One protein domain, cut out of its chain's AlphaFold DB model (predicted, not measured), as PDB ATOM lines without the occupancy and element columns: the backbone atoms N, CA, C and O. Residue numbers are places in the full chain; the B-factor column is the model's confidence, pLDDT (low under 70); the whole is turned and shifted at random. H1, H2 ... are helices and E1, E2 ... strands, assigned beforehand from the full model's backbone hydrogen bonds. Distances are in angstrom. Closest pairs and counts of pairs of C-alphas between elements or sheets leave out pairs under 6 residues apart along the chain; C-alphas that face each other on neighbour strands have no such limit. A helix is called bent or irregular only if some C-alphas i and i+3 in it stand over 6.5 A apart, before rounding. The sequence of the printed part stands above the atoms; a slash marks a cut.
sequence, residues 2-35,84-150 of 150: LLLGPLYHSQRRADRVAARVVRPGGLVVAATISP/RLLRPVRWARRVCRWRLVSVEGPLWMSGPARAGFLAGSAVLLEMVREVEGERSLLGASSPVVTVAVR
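AT A GLANCE: This is residues 2 to 35 and 84 to 150 of the 150 residues of an uncharacterized protein of Actinoplanes abujensis (UniProt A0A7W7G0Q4). A slab of three antiparallel strands, in the order E1 E3 E2, has a loose lobe of three short helices, H2, H3 and H4, beyond one end of its strands, while H1 lies toward the other end. In the lobe, residues 110 to 116 and 118 to 123 stand free. The 101 printed residues include four named helices and three named strands, in the order H1 E1 E2 H2 H3 H4 E3; the class is mixed, helices and strands. The whole is only just compact, close to loose, with a radius of gyration of the C-alphas of 15.0 A, and elongated, spanning 43 by 26 by 22 A.

HOW THE PARTS SIT: H1, residues 15 to 21, is on the sheet but only grazes it, with residues 15 to 19. Edge strand E1, residues 27 to 33, and inner strand E3, residues 143 to 149, are antiparallel neighbours at 160 degrees; N 30 and O 146, 2.9 A apart, are within hydrogen-bond range. Edge strand E2, residues 97 to 102, is antiparallel to E3 at 164 degrees, with N 101 and O 145 2.9 A apart, within range. H2, residues 105 to 109, is not on the sheet and is only just irregular, with C-alphas 105 and 108 6.9 A apart. H3, residues 111 to 118, and H4, residues 121 to 131, are close but not clearly touching, the closest C-alphas being Phe 117 and Leu 124, 7.1 A. H4 only just is on the sheet, with 5 pairs of C-alphas within 10 A, and only grazes it. O i to N i+4 pairs within range number 1 of 3 in H1, 0 of 1 in H2, 0 of 4 in H3 and 5 of 7 in H4; O i to N i+3 pairs number 2 of 4, 1 of 2 and 4 of 5 in H1, H2 and H3.

IN THESE COORDINATES: H1 begins at C-alpha 15 (47.697, -23.485, -33.379). E1 is 20.0 A long, E2 17.5 A, H4 15.6 A and E3 20.2 A, ending at C-alpha 149 (46.307, -35.702, -26.797).

THE WHOLE: The C-alphas farthest apart, Pro 24 and Pro 112, are 44.9 A apart. Residues 36 to 83 are not printed; C-alphas 35 and 84 are 6.5 A apart across the cut. The link from H4 to E3 is long. Residues 2 to 21 and 84 to 96 have pLDDT under 70.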
ATOM      1  N   LEU A   2      38.769 -31.985 -34.843       53.69
ATOM      2  CA  LEU A   2      39.288 -32.275 -36.178       53.69
ATOM      3  C   LEU A   2      39.529 -30.948 -36.903       53.69
ATOM      4  O   LEU A   2      38.592 -30.182 -37.115       53.69
ATOM      5  N   LEU A   3      40.778 -30.665 -37.259       56.50
ATOM      6  CA  LEU A   3      41.157 -29.538 -38.106       56.50
ATOM      7  C   LEU A   3      41.628 -30.083 -39.454       56.50
ATOM      8  O   LEU A   3      42.824 -30.166 -39.729       56.50
ATOM      9  N   LEU A   4      40.655 -30.519 -40.254       53.19
ATOM     10  CA  LEU A   4      40.867 -31.157 -41.557       53.19
ATOM     11  C   LEU A   4      40.627 -30.202 -42.740       53.19
ATOM     12  O   LEU A   4      40.576 -30.631 -43.885       53.19
ATOM     13  N   GLY A   5      40.494 -28.902 -42.470       52.31
ATOM     14  CA  GLY A   5      40.498 -27.855 -43.491       52.31
ATOM     15  C   GLY A   5      41.877 -27.202 -43.627       52.31
ATOM     16  O   GLY A   5      42.735 -27.422 -42.770       52.31
ATOM     17  N   PRO A   6      42.099 -26.366 -44.655       48.94
ATOM     18  CA  PRO A   6      43.357 -25.667 -44.884       48.94
ATOM     19  C   PRO A   6      43.771 -24.759 -43.722       48.94
ATOM     20  O   PRO A   6      43.582 -23.543 -43.747       48.94
ATOM     21  N   LEU A   7      44.424 -25.314 -42.704       50.03
ATOM     22  CA  LEU A   7      45.095 -24.512 -41.683       50.03
ATOM     23  C   LEU A   7      46.174 -23.607 -42.307       50.03
ATOM     24  O   LEU A   7      46.575 -22.624 -41.696       50.03
ATOM     25  N   TYR A   8      46.582 -23.891 -43.550       50.25
ATOM     26  CA  TYR A   8      47.448 -23.057 -44.379       50.25
ATOM     27  C   TYR A   8      46.764 -21.835 -45.020       50.25
ATOM     28  O   TYR A   8      47.464 -20.916 -45.432       50.25
ATOM     29  N   HIS A   9      45.429 -21.767 -45.097       46.19
ATOM     30  CA  HIS A   9      44.736 -20.554 -45.561       46.19
ATOM     31  C   HIS A   9      44.595 -19.497 -44.458       46.19
ATOM     32  O   HIS A   9      44.357 -18.327 -44.754       46.19
ATOM     33  N   SER A  10      44.774 -19.877 -43.190       49.72
ATOM     34  CA  SER A  10      44.736 -18.944 -42.066       49.72
ATOM     35  C   SER A  10      46.151 -18.594 -41.609       49.72
ATOM     36  O   SER A  10      46.811 -19.357 -40.913       49.72
ATOM     37  N   GLN A  11      46.612 -17.394 -41.968       48.84
ATOM     38  CA  GLN A  11      47.903 -16.846 -41.521       48.84
ATOM     39  C   GLN A  11      47.939 -16.543 -40.012       48.84
ATOM     40  O   GLN A  11      49.002 -16.326 -39.425       48.84
ATOM     41  N   ARG A  12      46.772 -16.487 -39.356       50.25
ATOM     42  CA  ARG A  12      46.676 -16.209 -37.921       50.25
ATOM     43  C   ARG A  12      46.968 -17.473 -37.121       50.25
ATOM     44  O   ARG A  12      46.730 -18.578 -37.579       50.25
ATOM     45  N   ARG A  13      47.484 -17.272 -35.903       53.22
ATOM     46  CA  ARG A  13      47.964 -18.238 -34.886       53.22
ATOM     47  C   ARG A  13      46.940 -19.341 -34.491       53.22
ATOM     48  O   ARG A  13      46.655 -19.499 -33.302       53.22
ATOM     49  N   ALA A  14      46.402 -20.092 -35.453       52.81
ATOM     50  CA  ALA A  14      45.359 -21.113 -35.314       52.81
ATOM     51  C   ALA A  14      45.760 -22.210 -34.316       52.81
ATOM     52  O   ALA A  14      44.958 -22.635 -33.483       52.81
ATOM     53  N   ASP A  15      47.050 -22.543 -34.293       52.44
ATOM     54  CA  ASP A  15      47.697 -23.485 -33.379       52.44
ATOM     55  C   ASP A  15      47.406 -23.192 -31.900       52.44
ATOM     56  O   ASP A  15      47.302 -24.100 -31.079       52.44
ATOM     57  N   ARG A  16      47.269 -21.908 -31.536       51.03
ATOM     58  CA  ARG A  16      47.050 -21.491 -30.142       51.03
ATOM     59  C   ARG A  16      45.592 -21.591 -29.713       51.03
ATOM     60  O   ARG A  16      45.322 -21.596 -28.513       51.03
ATOM     61  N   VAL A  17      44.669 -21.655 -30.669       56.12
ATOM     62  CA  VAL A  17      43.228 -21.707 -30.408       56.12
ATOM     63  C   VAL A  17      42.786 -23.153 -30.190       56.12
ATOM     64  O   VAL A  17      42.096 -23.428 -29.213       56.12
ATOM     65  N   ALA A  18      43.267 -24.092 -31.009       58.34
ATOM     66  CA  ALA A  18      42.839 -25.492 -30.960       58.34
ATOM     67  C   ALA A  18      43.113 -26.174 -29.608       58.34
ATOM     68  O   ALA A  18      42.209 -26.718 -28.978       58.34
ATOM     69  N   ALA A  19      44.342 -26.066 -29.095       56.53
ATOM     70  CA  ALA A  19      44.702 -26.653 -27.804       56.53
ATOM     71  C   ALA A  19      44.055 -25.932 -26.604       56.53
ATOM     72  O   ALA A  19      44.038 -26.475 -25.502       56.53
ATOM     73  N   ARG A  20      43.533 -24.706 -26.772       60.19
ATOM     74  CA  ARG A  20      42.810 -23.995 -25.703       60.19
ATOM     75  C   ARG A  20      41.384 -24.508 -25.528       60.19
ATOM     76  O   ARG A  20      40.937 -24.580 -24.386       60.19
ATOM     77  N   VAL A  21      40.710 -24.873 -26.619       65.88
ATOM     78  CA  VAL A  21      39.284 -25.251 -26.610       65.88
ATOM     79  C   VAL A  21      39.036 -26.741 -26.356       65.88
ATOM     80  O   VAL A  21      37.952 -27.117 -25.926       65.88
ATOM     81  N   VAL A  22      40.029 -27.603 -26.581       71.62
ATOM     82  CA  VAL A  22      39.906 -29.050 -26.325       71.62
ATOM     83  C   VAL A  22      40.053 -29.338 -24.834       71.62
ATOM     84  O   VAL A  22      40.978 -28.822 -24.229       71.62
ATOM     85  N   ARG A  23      39.180 -30.136 -24.214       80.69
ATOM     86  CA  ARG A  23      39.309 -30.517 -22.788       80.69
ATOM     87  C   ARG A  23      40.611 -31.313 -22.536       80.69
ATOM     88  O   ARG A  23      41.085 -31.952 -23.475       80.69
ATOM     89  N   PRO A  24      41.203 -31.289 -21.323       81.06
ATOM     90  CA  PRO A  24      42.291 -32.211 -20.968       81.06
ATOM     91  C   PRO A  24      41.910 -33.669 -21.277       81.06
ATOM     92  O   PRO A  24      40.755 -34.045 -21.089       81.06
ATOM     93  N   GLY A  25      42.843 -34.458 -21.809       80.06
ATOM     94  CA  GLY A  25      42.607 -35.808 -22.334       80.06
ATOM     95  C   GLY A  25      41.969 -35.852 -23.731       80.06
ATOM     96  O   GLY A  25      41.795 -36.927 -24.300       80.06
ATOM     97  N   GLY A  26      41.609 -34.705 -24.314       82.25
ATOM     98  CA  GLY A  26      40.955 -34.639 -25.616       82.25
ATOM     99  C   GLY A  26      41.916 -34.794 -26.800       82.25
ATOM    100  O   GLY A  26      43.034 -34.275 -26.796       82.25
ATOM    101  N   LEU A  27      41.436 -35.460 -27.856       82.06
ATOM    102  CA  LEU A  27      42.175 -35.680 -29.100       82.06
ATOM    103  C   LEU A  27      42.178 -34.433 -30.001       82.06
ATOM    104  O   LEU A  27      41.130 -33.830 -30.276       82.06
ATOM    105  N   VAL A  28      43.350 -34.096 -30.527       78.62
ATOM    106  CA  VAL A  28      43.586 -33.078 -31.554       78.62
ATOM    107  C   VAL A  28      44.173 -33.758 -32.785       78.62
ATOM    108  O   VAL A  28      45.209 -34.413 -32.696       78.62
ATOM    109  N   VAL A  29      43.527 -33.577 -33.935       80.44
ATOM    110  CA  VAL A  29      44.055 -33.999 -35.239       80.44
ATOM    111  C   VAL A  29      44.149 -32.767 -36.126       80.44
ATOM    112  O   VAL A  29      43.151 -32.064 -36.305       80.44
ATOM    113  N   ALA A  30      45.340 -32.487 -36.650       76.75
ATOM    114  CA  ALA A  30      45.607 -31.305 -37.462       76.75
ATOM    115  C   ALA A  30      46.420 -31.665 -38.707       76.75
ATOM    116  O   ALA A  30      47.517 -32.213 -38.591       76.75
ATOM    117  N   ALA A  31      45.895 -31.329 -39.884       78.88
ATOM    118  CA  ALA A  31      46.617 -31.447 -41.144       78.88
ATOM    119  C   ALA A  31      47.410 -30.164 -41.431       78.88
ATOM    120  O   ALA A  31      46.887 -29.052 -41.339       78.88
ATOM    121  N   THR A  32      48.677 -30.317 -41.799       76.75
ATOM    122  CA  THR A  32      49.576 -29.218 -42.179       76.75
ATOM    123  C   THR A  32      50.346 -29.567 -43.435       76.75
ATOM    124  O   THR A  32      50.443 -30.736 -43.792       76.75
ATOM    125  N   ILE A  33      50.910 -28.558 -44.090       77.62
ATOM    126  CA  ILE A  33      51.844 -28.766 -45.196       77.62
ATOM    127  C   ILE A  33      53.263 -28.537 -44.676       77.62
ATOM    128  O   ILE A  33      53.496 -27.644 -43.858       77.62
ATOM    129  N   SER A  34      54.195 -29.359 -45.145       79.25
ATOM    130  CA  SER A  34      55.619 -29.245 -44.862       79.25
ATOM    131  C   SER A  34      56.186 -27.931 -45.425       79.25
ATOM    132  O   SER A  34      55.881 -27.580 -46.566       79.25
ATOM    133  N   PRO A  35      57.079 -27.226 -44.705       77.31
ATOM    134  CA  PRO A  35      57.806 -26.069 -45.232       77.31
ATOM    135  C   PRO A  35      58.652 -26.415 -46.458       77.31
ATOM    136  O   PRO A  35      58.956 -25.545 -47.267       77.31
ATOM    137  N   ARG A  84      52.048 -23.899 -42.996       53.50
ATOM    138  CA  ARG A  84      52.844 -23.749 -41.792       53.50
ATOM    139  C   ARG A  84      53.070 -25.121 -41.173       53.50
ATOM    140  O   ARG A  84      52.095 -25.807 -40.855       53.50
ATOM    141  N   LEU A  85      54.326 -25.482 -40.910       50.59
ATOM    142  CA  LEU A  85      54.588 -26.590 -39.997       50.59
ATOM    143  C   LEU A  85      54.090 -26.164 -38.619       50.59
ATOM    144  O   LEU A  85      54.607 -25.218 -38.013       50.59
ATOM    145  N   LEU A  86      53.114 -26.890 -38.090       52.00
ATOM    146  CA  LEU A  86      52.842 -26.896 -36.664       52.00
ATOM    147  C   LEU A  86      54.079 -27.483 -35.978       52.00
ATOM    148  O   LEU A  86      54.141 -28.686 -35.756       52.00
ATOM    149  N   ARG A  87      55.093 -26.665 -35.655       48.69
ATOM    150  CA  ARG A  87      56.190 -27.135 -34.799       48.69
ATOM    151  C   ARG A  87      55.558 -27.621 -33.489       48.69
ATOM    152  O   ARG A  87      55.024 -26.777 -32.757       48.69
ATOM    153  N   PRO A  88      55.640 -28.925 -33.158       46.47
ATOM    154  CA  PRO A  88      54.973 -29.493 -31.985       46.47
ATOM    155  C   PRO A  88      55.345 -28.758 -30.695       46.47
ATOM    156  O   PRO A  88      54.519 -28.531 -29.816       46.47
ATOM    157  N   VAL A  89      56.580 -28.251 -30.656       42.56
ATOM    158  CA  VAL A  89      57.182 -27.463 -29.574       42.56
ATOM    159  C   VAL A  89      56.298 -26.316 -29.067       42.56
ATOM    160  O   VAL A  89      56.333 -26.014 -27.877       42.56
ATOM    161  N   ARG A  90      55.481 -25.670 -29.913       48.00
ATOM    162  CA  ARG A  90      54.709 -24.489 -29.477       48.00
ATOM    163  C   ARG A  90      53.428 -24.833 -28.701       48.00
ATOM    164  O   ARG A  90      52.960 -23.984 -27.945       48.00
ATOM    165  N   TRP A  91      52.890 -26.049 -28.833       54.78
ATOM    166  CA  TRP A  91      51.763 -26.554 -28.028       54.78
ATOM    167  C   TRP A  91      52.155 -27.704 -27.089       54.78
ATOM    168  O   TRP A  91      51.365 -28.040 -26.213       54.78
ATOM    169  N   ALA A  92      53.373 -28.248 -27.202       49.84
ATOM    170  CA  ALA A  92      53.896 -29.343 -26.376       49.84
ATOM    171  C   ALA A  92      53.770 -29.104 -24.861       49.84
ATOM    172  O   ALA A  92      53.643 -30.051 -24.099       49.84
ATOM    173  N   ARG A  93      53.713 -27.844 -24.403       54.75
ATOM    174  CA  ARG A  93      53.441 -27.520 -22.988       54.75
ATOM    175  C   ARG A  93      52.049 -27.946 -22.496       54.75
ATOM    176  O   ARG A  93      51.798 -27.891 -21.300       54.75
ATOM    177  N   ARG A  94      51.124 -28.274 -23.398       60.84
ATOM    178  CA  ARG A  94      49.727 -28.631 -23.104       60.84
ATOM    179  C   ARG A  94      49.311 -29.943 -23.764       60.84
ATOM    180  O   ARG A  94      48.123 -30.125 -23.971       60.84
ATOM    181  N   VAL A  95      50.259 -30.763 -24.207       64.81
ATOM    182  CA  VAL A  95      49.968 -32.038 -24.863       64.81
ATOM    183  C   VAL A  95      50.932 -33.071 -24.318       64.81
ATOM    184  O   VAL A  95      52.146 -32.910 -24.433       64.81
ATOM    185  N   CYS A  96      50.389 -34.134 -23.740       64.19
ATOM    186  CA  CYS A  96      51.176 -35.187 -23.107       64.19
ATOM    187  C   CYS A  96      51.799 -36.159 -24.120       64.19
ATOM    188  O   CYS A  96      52.859 -36.722 -23.856       64.19
ATOM    189  N   ARG A  97      51.153 -36.382 -25.276       73.06
ATOM    190  CA  ARG A  97      51.617 -37.314 -26.322       73.06
ATOM    191  C   ARG A  97      51.228 -36.839 -27.714       73.06
ATOM    192  O   ARG A  97      50.117 -36.345 -27.909       73.06
ATOM    193  N   TRP A  98      52.114 -37.042 -28.687       82.12
ATOM    194  CA  TRP A  98      51.828 -36.745 -30.087       82.12
ATOM    195  C   TRP A  98      52.625 -37.602 -31.071       82.12
ATOM    196  O   TRP A  98      53.690 -38.116 -30.736       82.12
ATOM    197  N   ARG A  99      52.106 -37.714 -32.297       84.50
ATOM    198  CA  ARG A  99      52.780 -38.313 -33.456       84.50
ATOM    199  C   ARG A  99      52.506 -37.512 -34.727       84.50
ATOM    200  O   ARG A  99      51.464 -36.864 -34.841       84.50
ATOM    201  N   LEU A 100      53.447 -37.572 -35.662       85.69
ATOM    202  CA  LEU A 100      53.306 -37.067 -37.025       85.69
ATOM    203  C   LEU A 100      53.182 -38.251 -37.977       85.69
ATOM    204  O   LEU A 100      53.873 -39.248 -37.794       85.69
ATOM    205  N   VAL A 101      52.310 -38.113 -38.967       90.69
ATOM    206  CA  VAL A 101      52.067 -39.115 -40.004       90.69
ATOM    207  C   VAL A 101      52.070 -38.408 -41.356       90.69
ATOM    208  O   VAL A 101      51.445 -37.355 -41.504       90.69
ATOM    209  N   SER A 102      52.801 -38.936 -42.330       90.75
ATOM    210  CA  SER A 102      52.740 -38.470 -43.712       90.75
ATOM    211  C   SER A 102      51.461 -38.966 -44.381       90.75
ATOM    212  O   SER A 102      50.994 -40.062 -44.106       90.75
ATOM    213  N   VAL A 103      50.864 -38.137 -45.238       87.50
ATOM    214  CA  VAL A 103      49.647 -38.540 -45.967       87.50
ATOM    215  C   VAL A 103      50.002 -39.300 -47.242       87.50
ATOM    216  O   VAL A 103      49.349 -40.275 -47.583       87.50
ATOM    217  N   GLU A 104      51.041 -38.850 -47.946       86.38
ATOM    218  CA  GLU A 104      51.443 -39.409 -49.244       86.38
ATOM    219  C   GLU A 104      52.917 -39.853 -49.258       86.38
ATOM    220  O   GLU A 104      53.405 -40.365 -50.266       86.38
ATOM    221  N   GLY A 105      53.652 -39.634 -48.160       88.50
ATOM    222  CA  GLY A 105      55.100 -39.836 -48.120       88.50
ATOM    223  C   GLY A 105      55.800 -39.047 -49.234       88.50
ATOM    224  O   GLY A 105      55.314 -37.982 -49.594       88.50
ATOM    225  N   PRO A 106      56.913 -39.533 -49.809       89.38
ATOM    226  CA  PRO A 106      57.569 -38.906 -50.960       89.38
ATOM    227  C   PRO A 106      56.867 -39.163 -52.310       89.38
ATOM    228  O   PRO A 106      57.230 -38.542 -53.307       89.38
ATOM    229  N   LEU A 107      55.852 -40.036 -52.372       89.12
ATOM    230  CA  LEU A 107      55.209 -40.450 -53.633       89.12
ATOM    231  C   LEU A 107      54.446 -39.320 -54.334       89.12
ATOM    232  O   LEU A 107      54.183 -39.380 -55.534       89.12
ATOM    233  N   TRP A 108      54.129 -38.239 -53.622       86.44
ATOM    234  CA  TRP A 108      53.568 -37.045 -54.249       86.44
ATOM    235  C   TRP A 108      54.500 -36.421 -55.302       86.44
ATOM    236  O   TRP A 108      54.017 -35.717 -56.188       86.44
ATOM    237  N   MET A 109      55.807 -36.712 -55.241       89.94
ATOM    238  CA  MET A 109      56.818 -36.251 -56.196       89.94
ATOM    239  C   MET A 109      56.909 -37.115 -57.462       89.94
ATOM    240  O   MET A 109      57.671 -36.778 -58.366       89.94
ATOM    241  N   SER A 110      56.121 -38.189 -57.588       87.81
ATOM    242  CA  SER A 110      56.129 -39.081 -58.761       87.81
ATOM    243  C   SER A 110      55.618 -38.436 -60.062       87.81
ATOM    244  O   SER A 110      55.558 -39.097 -61.098       87.81
ATOM    245  N   GLY A 111      55.256 -37.148 -60.039       82.56
ATOM    246  CA  GLY A 111      54.923 -36.379 -61.236       82.56
ATOM    247  C   GLY A 111      53.776 -37.014 -62.040       82.56
ATOM    248  O   GLY A 111      52.787 -37.447 -61.444       82.56
ATOM    249  N   PRO A 112      53.879 -37.100 -63.381       82.12
ATOM    250  CA  PRO A 112      52.829 -37.673 -64.229       82.12
ATOM    251  C   PRO A 112      52.476 -39.134 -63.912       82.12
ATOM    252  O   PRO A 112      51.325 -39.530 -64.095       82.12
ATOM    253  N   ALA A 113      53.423 -39.924 -63.388       82.62
ATOM    254  CA  ALA A 113      53.189 -41.330 -63.042       82.62
ATOM    255  C   ALA A 113      52.117 -41.499 -61.952       82.62
ATOM    256  O   ALA A 113      51.464 -42.539 -61.872       82.62
ATOM    257  N   ARG A 114      51.866 -40.442 -61.166       81.88
ATOM    258  CA  ARG A 114      50.828 -40.414 -60.134       81.88
ATOM    259  C   ARG A 114      49.422 -40.675 -60.684       81.88
ATOM    260  O   ARG A 114      48.579 -41.173 -59.951       81.88
ATOM    261  N   ALA A 115      49.150 -40.382 -61.957       81.50
ATOM    262  CA  ALA A 115      47.851 -40.698 -62.557       81.50
ATOM    263  C   ALA A 115      47.560 -42.214 -62.543       81.50
ATOM    264  O   ALA A 115      46.419 -42.619 -62.333       81.50
ATOM    265  N   GLY A 116      48.599 -43.045 -62.685       81.25
ATOM    266  CA  GLY A 116      48.484 -44.505 -62.648       81.25
ATOM    267  C   GLY A 116      48.212 -45.073 -61.254       81.25
ATOM    268  O   GLY A 116      47.705 -46.180 -61.136       81.25
ATOM    269  N   PHE A 117      48.473 -44.309 -60.191       81.62
ATOM    270  CA  PHE A 117      48.294 -44.749 -58.800       81.62
ATOM    271  C   PHE A 117      46.828 -44.969 -58.414       81.62
ATOM    272  O   PHE A 117      46.533 -45.697 -57.468       81.62
ATOM    273  N   LEU A 118      45.905 -44.352 -59.154       73.75
ATOM    274  CA  LEU A 118      44.472 -44.567 -58.972       73.75
ATOM    275  C   LEU A 118      44.047 -45.962 -59.458       73.75
ATOM    276  O   LEU A 118      43.140 -46.562 -58.884       73.75
ATOM    277  N   ALA A 119      44.738 -46.513 -60.460       75.50
ATOM    278  CA  ALA A 119      44.527 -47.861 -60.975       75.50
ATOM    279  C   ALA A 119      45.349 -48.878 -60.158       75.50
ATOM    280  O   ALA A 119      46.314 -49.453 -60.644       75.50
ATOM    281  N   GLY A 120      45.009 -49.055 -58.879       73.00
ATOM    282  CA  GLY A 120      45.743 -49.955 -57.970       73.00
ATOM    283  C   GLY A 120      45.916 -49.420 -56.549       73.00
ATOM    284  O   GLY A 120      46.890 -49.747 -55.869       73.00
ATOM    285  N   SER A 121      44.987 -48.583 -56.088       79.00
ATOM    286  CA  SER A 121      45.135 -47.810 -54.854       79.00
ATOM    287  C   SER A 121      45.285 -48.655 -53.584       79.00
ATOM    288  O   SER A 121      45.882 -48.174 -52.631       79.00
ATOM    289  N   ALA A 122      44.779 -49.892 -53.540       85.88
ATOM    290  CA  ALA A 122      44.878 -50.743 -52.348       85.88
ATOM    291  C   ALA A 122      46.334 -51.119 -52.020       85.88
ATOM    292  O   ALA A 122      46.813 -50.807 -50.934       85.88
ATOM    293  N   VAL A 123      47.055 -51.682 -52.996       84.94
ATOM    294  CA  VAL A 123      48.473 -52.058 -52.854       84.94
ATOM    295  C   VAL A 123      49.327 -50.830 -52.548       84.94
ATOM    296  O   VAL A 123      50.198 -50.860 -51.684       84.94
ATOM    297  N   LEU A 124      49.042 -49.711 -53.217       85.00
ATOM    298  CA  LEU A 124      49.735 -48.456 -52.956       85.00
ATOM    299  C   LEU A 124      49.531 -47.967 -51.517       85.00
ATOM    300  O   LEU A 124      50.489 -47.552 -50.874       85.00
ATOM    301  N   LEU A 125      48.295 -47.992 -51.010       86.50
ATOM    302  CA  LEU A 125      47.993 -47.565 -49.645       86.50
ATOM    303  C   LEU A 125      48.647 -48.484 -48.609       86.50
ATOM    304  O   LEU A 125      49.113 -47.988 -47.587       86.50
ATOM    305  N   GLU A 126      48.717 -49.791 -48.869       88.12
ATOM    306  CA  GLU A 126      49.469 -50.735 -48.033       88.12
ATOM    307  C   GLU A 126      50.958 -50.379 -47.996       88.12
ATOM    308  O   GLU A 126      51.522 -50.232 -46.916       88.12
ATOM    309  N   MET A 127      51.575 -50.113 -49.149       87.31
ATOM    310  CA  MET A 127      52.981 -49.698 -49.215       87.31
ATOM    311  C   MET A 127      53.235 -48.342 -48.537       87.31
ATOM    312  O   MET A 127      54.258 -48.157 -47.884       87.31
ATOM    313  N   VAL A 128      52.314 -47.379 -48.665       88.62
ATOM    314  CA  VAL A 128      52.440 -46.061 -48.016       88.62
ATOM    315  C   VAL A 128      52.322 -46.173 -46.495       88.62
ATOM    316  O   VAL A 128      53.020 -45.445 -45.789       88.62
ATOM    317  N   ARG A 129      51.505 -47.099 -45.974       90.31
ATOM    318  CA  ARG A 129      51.379 -47.342 -44.525       90.31
ATOM    319  C   ARG A 129      52.692 -47.772 -43.875       90.31
ATOM    320  O   ARG A 129      52.935 -47.387 -42.738       90.31
ATOM    321  N   GLU A 130      53.557 -48.491 -44.585       90.75
ATOM    322  CA  GLU A 130      54.870 -48.903 -44.057       90.75
ATOM    323  C   GLU A 130      55.776 -47.706 -43.731       90.75
ATOM    324  O   GLU A 130      56.597 -47.754 -42.819       90.75
ATOM    325  N   VAL A 131      55.610 -46.595 -44.457       90.19
ATOM    326  CA  VAL A 131      56.468 -45.407 -44.340       90.19
ATOM    327  C   VAL A 131      55.759 -44.203 -43.726       90.19
ATOM    328  O   VAL A 131      56.381 -43.157 -43.530       90.19
ATOM    329  N   GLU A 132      54.471 -44.318 -43.388       91.69
ATOM    330  CA  GLU A 132      53.664 -43.160 -42.999       91.69
ATOM    331  C   GLU A 132      54.193 -42.474 -41.726       91.69
ATOM    332  O   GLU A 132      54.139 -41.248 -41.614       91.69
ATOM    333  N   GLY A 133      54.760 -43.247 -40.793       90.75
ATOM    334  CA  GLY A 133      55.351 -42.764 -39.540       90.75
ATOM    335  C   GLY A 133      56.879 -42.638 -39.540       90.75
ATOM    336  O   GLY A 133      57.449 -42.267 -38.509       90.75
ATOM    337  N   GLU A 134      57.549 -42.943 -40.654       92.38
ATOM    338  CA  GLU A 134      59.009 -43.014 -40.715       92.38
ATOM    339  C   GLU A 134      59.638 -41.616 -40.628       92.38
ATOM    340  O   GLU A 134      59.470 -40.764 -41.506       92.38
ATOM    341  N   ARG A 135      60.390 -41.360 -39.547       86.19
ATOM    342  CA  ARG A 135      60.896 -40.015 -39.216       86.19
ATOM    343  C   ARG A 135      61.809 -39.450 -40.292       86.19
ATOM    344  O   ARG A 135      61.751 -38.244 -40.538       86.19
ATOM    345  N   SER A 136      62.627 -40.297 -40.912       88.81
ATOM    346  CA  SER A 136      63.530 -39.889 -41.991       88.81
ATOM    347  C   SER A 136      62.782 -39.415 -43.245       88.81
ATOM    348  O   SER A 136      63.319 -38.613 -44.006       88.81
ATOM    349  N   LEU A 137      61.518 -39.822 -43.421       88.88
ATOM    350  CA  LEU A 137      60.702 -39.517 -44.598       88.88
ATOM    351  C   LEU A 137      59.659 -38.415 -44.368       88.88
ATOM    352  O   LEU A 137      59.185 -37.810 -45.331       88.88
ATOM    353  N   LEU A 138      59.335 -38.075 -43.115       85.62
ATOM    354  CA  LEU A 138      58.319 -37.057 -42.798       85.62
ATOM    355  C   LEU A 138      58.603 -35.682 -43.424       85.62
ATOM    356  O   LEU A 138      57.667 -34.978 -43.801       85.62
ATOM    357  N   GLY A 139      59.875 -35.293 -43.552       83.25
ATOM    358  CA  GLY A 139      60.260 -34.022 -44.179       83.25
ATOM    359  C   GLY A 139      59.982 -33.974 -45.685       83.25
ATOM    360  O   GLY A 139      59.736 -32.892 -46.223       83.25
ATOM    361  N   ALA A 140      59.980 -35.136 -46.344       88.12
ATOM    362  CA  ALA A 140      59.757 -35.277 -47.778       88.12
ATOM    363  C   ALA A 140      58.270 -35.325 -48.157       88.12
ATOM    364  O   ALA A 140      57.950 -35.205 -49.334       88.12
ATOM    365  N   SER A 141      57.358 -35.475 -47.192       88.12
ATOM    366  CA  SER A 141      55.917 -35.411 -47.450       88.12
ATOM    367  C   SER A 141      55.448 -33.971 -47.631       88.12
ATOM    368  O   SER A 141      55.867 -33.080 -46.891       88.12
ATOM    369  N   SER A 142      54.531 -33.738 -48.575       84.94
ATOM    370  CA  SER A 142      53.881 -32.431 -48.713       84.94
ATOM    371  C   SER A 142      52.840 -32.217 -47.603       84.94
ATOM    372  O   SER A 142      53.056 -31.325 -46.782       84.94
ATOM    373  N   PRO A 143      51.782 -33.039 -47.448       84.56
ATOM    374  CA  PRO A 143      50.922 -32.982 -46.274       84.56
ATOM    375  C   PRO A 143      51.426 -33.896 -45.152       84.56
ATOM    376  O   PRO A 143      51.834 -35.037 -45.383       84.56
ATOM    377  N   VAL A 144      51.329 -33.422 -43.914       84.56
ATOM    378  CA  VAL A 144      51.534 -34.219 -42.699       84.56
ATOM    379  C   VAL A 144      50.390 -33.988 -41.722       84.56
ATOM    380  O   VAL A 144      49.904 -32.865 -41.555       84.56
ATOM    381  N   VAL A 145      49.970 -35.050 -41.048       85.44
ATOM    382  CA  VAL A 145      48.950 -35.025 -40.005       85.44
ATOM    383  C   VAL A 145      49.621 -35.155 -38.650       85.44
ATOM    384  O   VAL A 145      50.367 -36.090 -38.381       85.44
ATOM    385  N   THR A 146      49.320 -34.211 -37.771       83.69
ATOM    386  CA  THR A 146      49.644 -34.295 -36.350       83.69
ATOM    387  C   THR A 146      48.463 -34.898 -35.608       83.69
ATOM    388  O   THR A 146      47.348 -34.382 -35.703       83.69
ATOM    389  N   VAL A 147      48.718 -35.934 -34.813       84.56
ATOM    390  CA  VAL A 147      47.763 -36.504 -33.856       84.56
ATOM    391  C   VAL A 147      48.311 -36.286 -32.451       84.56
ATOM    392  O   VAL A 147      49.449 -36.658 -32.172       84.56
ATOM    393  N   ALA A 148      47.523 -35.669 -31.577       82.38
ATOM    394  CA  ALA A 148      47.951 -35.207 -30.260       82.38
ATOM    395  C   ALA A 148      46.848 -35.376 -29.204       82.38
ATOM    396  O   ALA A 148      45.670 -35.223 -29.515       82.38
ATOM    397  N   VAL A 149      47.226 -35.643 -27.952       81.56
ATOM    398  CA  VAL A 149      46.307 -35.702 -26.797       81.56
ATOM    399  C   VAL A 149      46.662 -34.604 -25.799       81.56
ATOM    400  O   VAL A 149      47.787 -34.597 -25.289       81.56
ATOM    401  N   ARG A 150      45.722 -33.680 -25.555       73.81
ATOM    402  CA  ARG A 150      45.907 -32.553 -24.626       73.81
ATOM    403  C   ARG A 150      46.174 -33.036 -23.203       73.81
ATOM    404  O   ARG A 150      45.338 -33.815 -22.705       73.81
TER     405      ARG A 150